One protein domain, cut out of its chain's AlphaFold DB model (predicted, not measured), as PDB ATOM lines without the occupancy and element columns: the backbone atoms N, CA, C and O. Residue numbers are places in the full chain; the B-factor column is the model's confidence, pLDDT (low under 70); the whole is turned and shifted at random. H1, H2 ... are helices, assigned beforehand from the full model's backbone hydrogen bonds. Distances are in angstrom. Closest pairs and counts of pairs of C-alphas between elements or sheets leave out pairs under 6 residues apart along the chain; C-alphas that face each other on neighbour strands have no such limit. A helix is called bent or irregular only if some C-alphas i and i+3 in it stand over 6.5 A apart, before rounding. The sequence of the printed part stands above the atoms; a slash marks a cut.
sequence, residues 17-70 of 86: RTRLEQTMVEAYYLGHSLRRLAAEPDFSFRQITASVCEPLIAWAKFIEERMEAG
ATOM      1  N   ARG A  17      34.509 128.477  22.600       77.50
ATOM      2  CA  ARG A  17      34.200 128.594  21.170       77.50
ATOM      3  C   ARG A  17      35.013 127.605  20.341       77.50
ATOM      4  O   ARG A  17      34.431 126.858  19.560       77.50
ATOM      5  N   THR A  18      36.330 127.541  20.549       83.00
ATOM      6  CA  THR A  18      37.190 126.592  19.824       83.00
ATOM      7  C   THR A  18      36.785 125.142  20.099       83.00
ATOM      8  O   THR A  18      36.730 124.338  19.170       83.00
ATOM      9  N   ARG A  19      36.438 124.803  21.349       87.62
ATOM     10  CA  ARG A  19      35.956 123.458  21.702       87.62
ATOM     11  C   ARG A  19      34.621 123.132  21.030       87.62
ATOM     12  O   ARG A  19      34.447 122.014  20.546       87.62
ATOM     13  N   LEU A  20      33.694 124.089  20.973       87.25
ATOM     14  CA  LEU A  20      32.422 123.932  20.266       87.25
ATOM     15  C   LEU A  20      32.646 123.688  18.769       87.25
ATOM     16  O   LEU A  20      32.105 122.733  18.217       87.25
ATOM     17  N   GLU A  21      33.484 124.500  18.125       86.94
ATOM     18  CA  GLU A  21      33.807 124.366  16.701       86.94
ATOM     19  C   GLU A  21      34.447 123.002  16.392       86.94
ATOM     20  O   GLU A  21      34.013 122.320  15.463       86.94
ATOM     21  N   GLN A  22      35.404 122.548  17.211       88.62
ATOM     22  CA  GLN A  22      35.996 121.208  17.091       88.62
ATOM     23  C   GLN A  22      34.943 120.103  17.226       88.62
ATOM     24  O   GLN A  22      34.850 119.225  16.370       88.62
ATOM     25  N   THR A  23      34.093 120.194  18.250       88.88
ATOM     26  CA  THR A  23      33.036 119.206  18.503       88.88
ATOM     27  C   THR A  23      32.025 119.150  17.351       88.88
ATOM     28  O   THR A  23      31.583 118.072  16.952       88.88
ATOM     29  N   MET A  24      31.680 120.298  16.760       87.81
ATOM     30  CA  MET A  24      30.796 120.367  15.594       87.81
ATOM     31  C   MET A  24      31.416 119.718  14.351       87.81
ATOM     32  O   MET A  24      30.711 119.032  13.607       87.81
ATOM     33  N   VAL A  25      32.719 119.907  14.131       88.75
ATOM     34  CA  VAL A  25      33.453 119.278  13.023       88.75
ATOM     35  C   VAL A  25      33.503 117.761  13.197       88.75
ATOM     36  O   VAL A  25      33.173 117.027  12.264       88.75
ATOM     37  N   GLU A  26      33.856 117.276  14.385       88.75
ATOM     38  CA  GLU A  26      33.871 115.841  14.692       88.75
ATOM     39  C   GLU A  26      32.491 115.208  14.496       88.75
ATOM     40  O   GLU A  26      32.354 114.191  13.813       88.75
ATOM     41  N   ALA A  27      31.442 115.850  15.013       86.88
ATOM     42  CA  ALA A  27      30.068 115.399  14.844       86.88
ATOM     43  C   ALA A  27      29.650 115.319  13.367       86.88
ATOM     44  O   ALA A  27      28.989 114.355  12.980       86.88
ATOM     45  N   TYR A  28      30.056 116.282  12.531       86.19
ATOM     46  CA  TYR A  28      29.803 116.237  11.088       86.19
ATOM     47  C   TYR A  28      30.453 115.011  10.432       86.19
ATOM     48  O   TYR A  28      29.782 114.290   9.692       86.19
ATOM     49  N   TYR A  29      31.719 114.720  10.753       88.88
ATOM     50  CA  TYR A  29      32.416 113.539  10.230       88.88
ATOM     51  C   TYR A  29      31.804 112.215  10.704       88.88
ATOM     52  O   TYR A  29      31.813 111.233   9.964       88.88
ATOM     53  N   LEU A  30      31.227 112.194  11.905       89.75
ATOM     54  CA  LEU A  30      30.499 111.045  12.449       89.75
ATOM     55  C   LEU A  30      29.048 110.941  11.941       89.75
ATOM     56  O   LEU A  30      28.318 110.028  12.332       89.75
ATOM     57  N   GLY A  31      28.599 111.866  11.085       89.50
ATOM     58  CA  GLY A  31      27.233 111.888  10.556       89.50
ATOM     59  C   GLY A  31      26.174 112.241  11.605       89.50
ATOM     60  O   GLY A  31      25.008 111.864  11.474       89.50
ATOM     61  N   HIS A  32      26.556 112.930  12.680       87.56
ATOM     62  CA  HIS A  32      25.636 113.387  13.713       87.56
ATOM     63  C   HIS A  32      24.927 114.681  13.305       87.56
ATOM     64  O   HIS A  32      25.497 115.574  12.684       87.56
ATOM     65  N   SER A  33      23.650 114.789  13.678       83.88
ATOM     66  CA  SER A  33      22.873 116.005  13.440       83.88
ATOM     67  C   SER A  33      23.156 117.066  14.506       83.88
ATOM     68  O   SER A  33      23.412 116.745  15.667       83.88
ATOM     69  N   LEU A  34      22.993 118.344  14.150       78.44
ATOM     70  CA  LEU A  34      23.069 119.457  15.108       78.44
ATOM     71  C   LEU A  34      22.055 119.323  16.256       78.44
ATOM     72  O   LEU A  34      22.309 119.781  17.364       78.44
ATOM     73  N   ARG A  35      20.922 118.641  16.024       80.69
ATOM     74  CA  ARG A  35      19.939 118.340  17.076       80.69
ATOM     75  C   ARG A  35      20.523 117.433  18.160       80.69
ATOM     76  O   ARG A  35      20.184 117.603  19.323       80.69
ATOM     77  N   ARG A  36      21.378 116.479  17.783       82.00
ATOM     78  CA  ARG A  36      22.069 115.606  18.737       82.00
ATOM     79  C   ARG A  36      23.091 116.393  19.557       82.00
ATOM     80  O   ARG A  36      23.119 116.231  20.764       82.00
ATOM     81  N   LEU A  37      23.859 117.274  18.917       80.06
ATOM     82  CA  LEU A  37      24.794 118.173  19.607       80.06
ATOM     83  C   LEU A  37      24.093 119.109  20.594       80.06
ATOM     84  O   LEU A  37      24.604 119.356  21.674       80.06
ATOM     85  N   ALA A  38      22.900 119.594  20.251       80.12
ATOM     86  CA  ALA A  38      22.107 120.451  21.129       80.12
ATOM     87  C   ALA A  38      21.543 119.736  22.372       80.12
ATOM     88  O   ALA A  38      20.939 120.393  23.216       80.12
ATOM     89  N   ALA A  39      21.696 118.411  22.468       81.69
ATOM     90  CA  ALA A  39      21.379 117.646  23.669       81.69
ATOM     91  C   ALA A  39      22.574 117.533  24.637       81.69
ATOM     92  O   ALA A  39      22.386 117.049  25.752       81.69
ATOM     93  N   GLU A  40      23.777 117.963  24.234       78.50
ATOM     94  CA  GLU A  40      24.952 117.993  25.108       78.50
ATOM     95  C   GLU A  40      24.829 119.135  26.131       78.50
ATOM     96  O   GLU A  40      24.539 120.270  25.746       78.50
ATOM     97  N   PRO A  41      25.075 118.881  27.428       79.44
ATOM     98  CA  PRO A  41      24.934 119.893  28.476       79.44
ATOM     99  C   PRO A  41      25.982 121.011  28.373       79.44
ATOM    100  O   PRO A  41      25.767 122.105  28.891       79.44
ATOM    101  N   ASP A  42      27.095 120.742  27.686       82.00
ATOM    102  CA  ASP A  42      28.234 121.652  27.558       82.00
ATOM    103  C   ASP A  42      27.961 122.836  26.612       82.00
ATOM    104  O   ASP A  42      28.680 123.836  26.668       82.00
ATOM    105  N   PHE A  43      26.942 122.750  25.744       82.94
ATOM    106  CA  PHE A  43      26.678 123.763  24.720       82.94
ATOM    107  C   PHE A  43      25.200 124.130  24.632       82.94
ATOM    108  O   PHE A  43      24.323 123.291  24.438       82.94
ATOM    109  N   SER A  44      24.909 125.430  24.672       84.44
ATOM    110  CA  SER A  44      23.550 125.906  24.430       84.44
ATOM    111  C   SER A  44      23.197 125.870  22.939       84.44
ATOM    112  O   SER A  44      24.021 126.159  22.067       84.44
ATOM    113  N   PHE A  45      21.920 125.626  22.629       82.75
ATOM    114  CA  PHE A  45      21.396 125.734  21.259       82.75
ATOM    115  C   PHE A  45      21.712 127.095  20.614       82.75
ATOM    116  O   PHE A  45      21.986 127.176  19.414       82.75
ATOM    117  N   ARG A  46      21.723 128.169  21.417       84.50
ATOM    118  CA  ARG A  46      22.097 129.519  20.976       84.50
ATOM    119  C   ARG A  46      23.551 129.583  20.504       84.50
ATOM    120  O   ARG A  46      23.789 130.140  19.437       84.50
ATOM    121  N   GLN A  47      24.492 129.013  21.258       85.94
ATOM    122  CA  GLN A  47      25.911 128.976  20.881       85.94
ATOM    123  C   GLN A  47      26.127 128.155  19.607       85.94
ATOM    124  O   GLN A  47      26.759 128.644  18.678       85.94
ATOM    125  N   ILE A  48      25.515 126.969  19.512       85.25
ATOM    126  CA  ILE A  48      25.576 126.131  18.300       85.25
ATOM    127  C   ILE A  48      25.059 126.909  17.083       85.25
ATOM    128  O   ILE A  48      25.679 126.909  16.023       85.25
ATOM    129  N   THR A  49      23.931 127.606  17.240       86.44
ATOM    130  CA  THR A  49      23.338 128.410  16.163       86.44
ATOM    131  C   THR A  49      24.256 129.560  15.755       86.44
ATOM    132  O   THR A  49      24.472 129.763  14.564       86.44
ATOM    133  N   ALA A  50      24.832 130.286  16.718       87.25
ATOM    134  CA  ALA A  50      25.765 131.376  16.442       87.25
ATOM    135  C   ALA A  50      26.999 130.884  15.666       87.25
ATOM    136  O   ALA A  50      27.323 131.450  14.624       87.25
ATOM    137  N   SER A  51      27.602 129.765  16.087       87.56
ATOM    138  CA  SER A  51      28.764 129.160  15.422       87.56
ATOM    139  C   SER A  51      28.504 128.742  13.969       87.56
ATOM    140  O   SER A  51      29.438 128.732  13.173       87.56
ATOM    141  N   VAL A  52      27.260 128.425  13.591       87.12
ATOM    142  CA  VAL A  52      26.894 128.127  12.192       87.12
ATOM    143  C   VAL A  52      26.516 129.390  11.420       87.12
ATOM    144  O   VAL A  52      26.953 129.588  10.287       87.12
ATOM    145  N   CYS A  53      25.661 130.232  11.995       91.25
ATOM    146  CA  CYS A  53      25.052 131.344  11.276       91.25
ATOM    147  C   CYS A  53      26.019 132.513  11.067       91.25
ATOM    148  O   CYS A  53      25.967 133.133  10.007       91.25
ATOM    149  N   GLU A  54      26.910 132.811  12.018       90.81
ATOM    150  CA  GLU A  54      27.868 133.916  11.880       90.81
ATOM    151  C   GLU A  54      28.784 133.750  10.653       90.81
ATOM    152  O   GLU A  54      28.828 134.679   9.838       90.81
ATOM    153  N   PRO A  55      29.445 132.592  10.427       89.31
ATOM    154  CA  PRO A  55      30.244 132.385   9.219       89.31
ATOM    155  C   PRO A  55      29.429 132.476   7.926       89.31
ATOM    156  O   PRO A  55      29.909 133.033   6.942       89.31
ATOM    157  N   LEU A  56      28.192 131.962   7.915       90.19
ATOM    158  CA  LEU A  56      27.323 132.024   6.735       90.19
ATOM    159  C   LEU A  56      26.921 133.463   6.396       90.19
ATOM    160  O   LEU A  56      26.939 133.844   5.228       90.19
ATOM    161  N   ILE A  57      26.600 134.271   7.409       93.19
ATOM    162  CA  ILE A  57      26.307 135.698   7.239       93.19
ATOM    163  C   ILE A  57      27.554 136.433   6.737       93.19
ATOM    164  O   ILE A  57      27.457 137.228   5.806       93.19
ATOM    165  N   ALA A  58      28.724 136.163   7.322       92.50
ATOM    166  CA  ALA A  58      29.981 136.764   6.884       92.50
ATOM    167  C   ALA A  58      30.309 136.400   5.426       92.50
ATOM    168  O   ALA A  58      30.693 137.266   4.643       92.50
ATOM    169  N   TRP A  59      30.091 135.143   5.038       94.06
ATOM    170  CA  TRP A  59      30.278 134.690   3.663       94.06
ATOM    171  C   TRP A  59      29.296 135.348   2.687       94.06
ATOM    172  O   TRP A  59      29.700 135.755   1.601       94.06
ATOM    173  N   ALA A  60      28.030 135.514   3.079       94.94
ATOM    174  CA  ALA A  60      27.039 136.218   2.267       94.94
ATOM    175  C   ALA A  60      27.430 137.686   2.030       94.94
ATOM    176  O   ALA A  60      27.391 138.145   0.891       94.94
ATOM    177  N   LYS A  61      27.887 138.388   3.077       95.25
ATOM    178  CA  LYS A  61      28.405 139.762   2.959       95.25
ATOM    179  C   LYS A  61      29.628 139.838   2.051       95.25
ATOM    180  O   LYS A  61      29.704 140.695   1.183       95.25
ATOM    181  N   PHE A  62      30.559 138.899   2.201       93.50
ATOM    182  CA  PHE A  62      31.724 138.817   1.325       93.50
ATOM    183  C   PHE A  62      31.325 138.650  -0.153       93.50
ATOM    184  O   PHE A  62      31.895 139.302  -1.027       93.50
ATOM    185  N   ILE A  63      30.340 137.796  -0.447       94.00
ATOM    186  CA  ILE A  63      29.804 137.616  -1.805       94.00
ATOM    187  C   ILE A  63      29.198 138.914  -2.333       94.00
ATOM    188  O   ILE A  63      29.477 139.279  -3.473       94.00
ATOM    189  N   GLU A  64      28.382 139.587  -1.524       93.69
ATOM    190  CA  GLU A  64      27.760 140.866  -1.866       93.69
ATOM    191  C   GLU A  64      28.822 141.904  -2.254       93.69
ATOM    192  O   GLU A  64      28.781 142.421  -3.370       93.69
ATOM    193  N   GLU A  65      29.858 142.084  -1.429       95.00
ATOM    194  CA  GLU A  65      30.986 142.983  -1.718       95.00
ATOM    195  C   GLU A  65      31.696 142.642  -3.040       95.00
ATOM    196  O   GLU A  65      32.073 143.530  -3.807       95.00
ATOM    197  N   ARG A  66      31.896 141.348  -3.337       91.56
ATOM    198  CA  ARG A  66      32.496 140.921  -4.613       91.56
ATOM    199  C   ARG A  66      31.593 141.246  -5.801       91.56
ATOM    200  O   ARG A  66      32.086 141.692  -6.836       91.56
ATOM    201  N   MET A  67      30.288 141.028  -5.661       91.81
ATOM    202  CA  MET A  67      29.316 141.327  -6.712       91.81
ATOM    203  C   MET A  67      29.232 142.832  -6.991       91.81
ATOM    204  O   MET A  67      29.201 143.225  -8.156       91.81
ATOM    205  N   GLU A  68      29.267 143.671  -5.954       94.19
ATOM    206  CA  GLU A  68      29.318 145.133  -6.086       94.19
ATOM    207  C   GLU A  68      30.605 145.615  -6.771       94.19
ATOM    208  O   GLU A  68      30.570 146.553  -7.567       94.19
ATOM    209  N   ALA A  69      31.730 144.927  -6.548       93.44
ATOM    210  CA  ALA A  69      32.990 145.169  -7.253       93.44
ATOM    211  C   ALA A  69      32.993 144.682  -8.722       93.44
ATOM    212  O   ALA A  69      33.992 144.845  -9.428       93.44
ATOM    213  N   GLY A  70      31.897 144.085  -9.204       91.62
ATOM    214  CA  GLY A  70      31.780 143.542 -10.559       91.62
ATOM    215  C   GLY A  70      32.455 142.178 -10.751       91.62
ATOM    216  O   GLY A  70      32.615 141.725 -11.889       91.62
TER     217      GLY A  70
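AT A GLANCE: This is residues 17 to 70 of the 86 residues of an uncharacterized protein of Hyphomicrobiales bacterium (UniProt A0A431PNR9). One long helix, H3, reaches out from a small head as a free arm, and the head is made of the start of H3, the helix H1, the short helix H2 and the loops beside them. H1 and H3 meet near their first residues and make a corner like an L, with the four residues of H2 in the head near both. The printed part has 54 residues with three named helices, in the order H1, H2, H3 along the chain, and no named strand; its class is all helix. The whole is loose, with a radius of gyration of the C-alphas of 14.1 A, and spans 45 by 21 by 18 A, the arm making the length.

IN THESE COORDINATES: The longest helix, H3, holds residues 45 to 68 and measures 34.5 A from its first to its last C-alpha; C-alpha 45 is at (21.396, 125.734, 21.259) and C-alpha 68 is at (29.318, 145.133, -6.086). It has a kink of 25 degrees near residue 52. H3 is neither bent nor irregular, but only just: C-alphas 52 and 55 are 6.2 A apart. H1, residues 17 to 29, begins with C-alpha 17 at (34.200, 128.594, 21.170) and is 18.7 A long. H2 holds residues 34 to 37.

HOW THE PARTS SIT: H3 and H1 only just touch, with 3 pairs of C-alphas within 8 A, the closest being those of Glu 21 and Ser 51, 7.1 A apart. H3 touches H1 with residues 48 to 51 alone, and H1 touches H3 with residues 17 to 21 alone. Their lines stand at 87 degrees, about perpendicular. H3 and H2 are close but not clearly touching; their closest C-alphas, of Leu 34 and Ile 48, are 7.8 A apart. H1 and H2 only just touch, with 3 pairs of C-alphas within 8 A and H1 taking part with residues 24 to 27 alone; the closest C-alphas, of Met 24 and Leu 37, are 7.5 A apart. Every pair of O of residue i and N of residue i+4 is within hydrogen-bond range in H1, and 18 of 20 are in H3; H2 is too short for such a pair.

THE WHOLE: The C-alphas of Pro 41 and Gly 70 are the two farthest apart, at 46.2 A. Residues 53 to 70, of which 53 to 68 belong to H3, stand free. Without them the body of 36 residues spans 21 by 19 by 16 A, with a radius of gyration of 8.7 A. The printed part has no cut. The link from H1 to H2 is tight, and the link from H2 to H3 is short, with 7 residues. The mean pLDDT of the printed part is 87.5, and no printed residue is under 70.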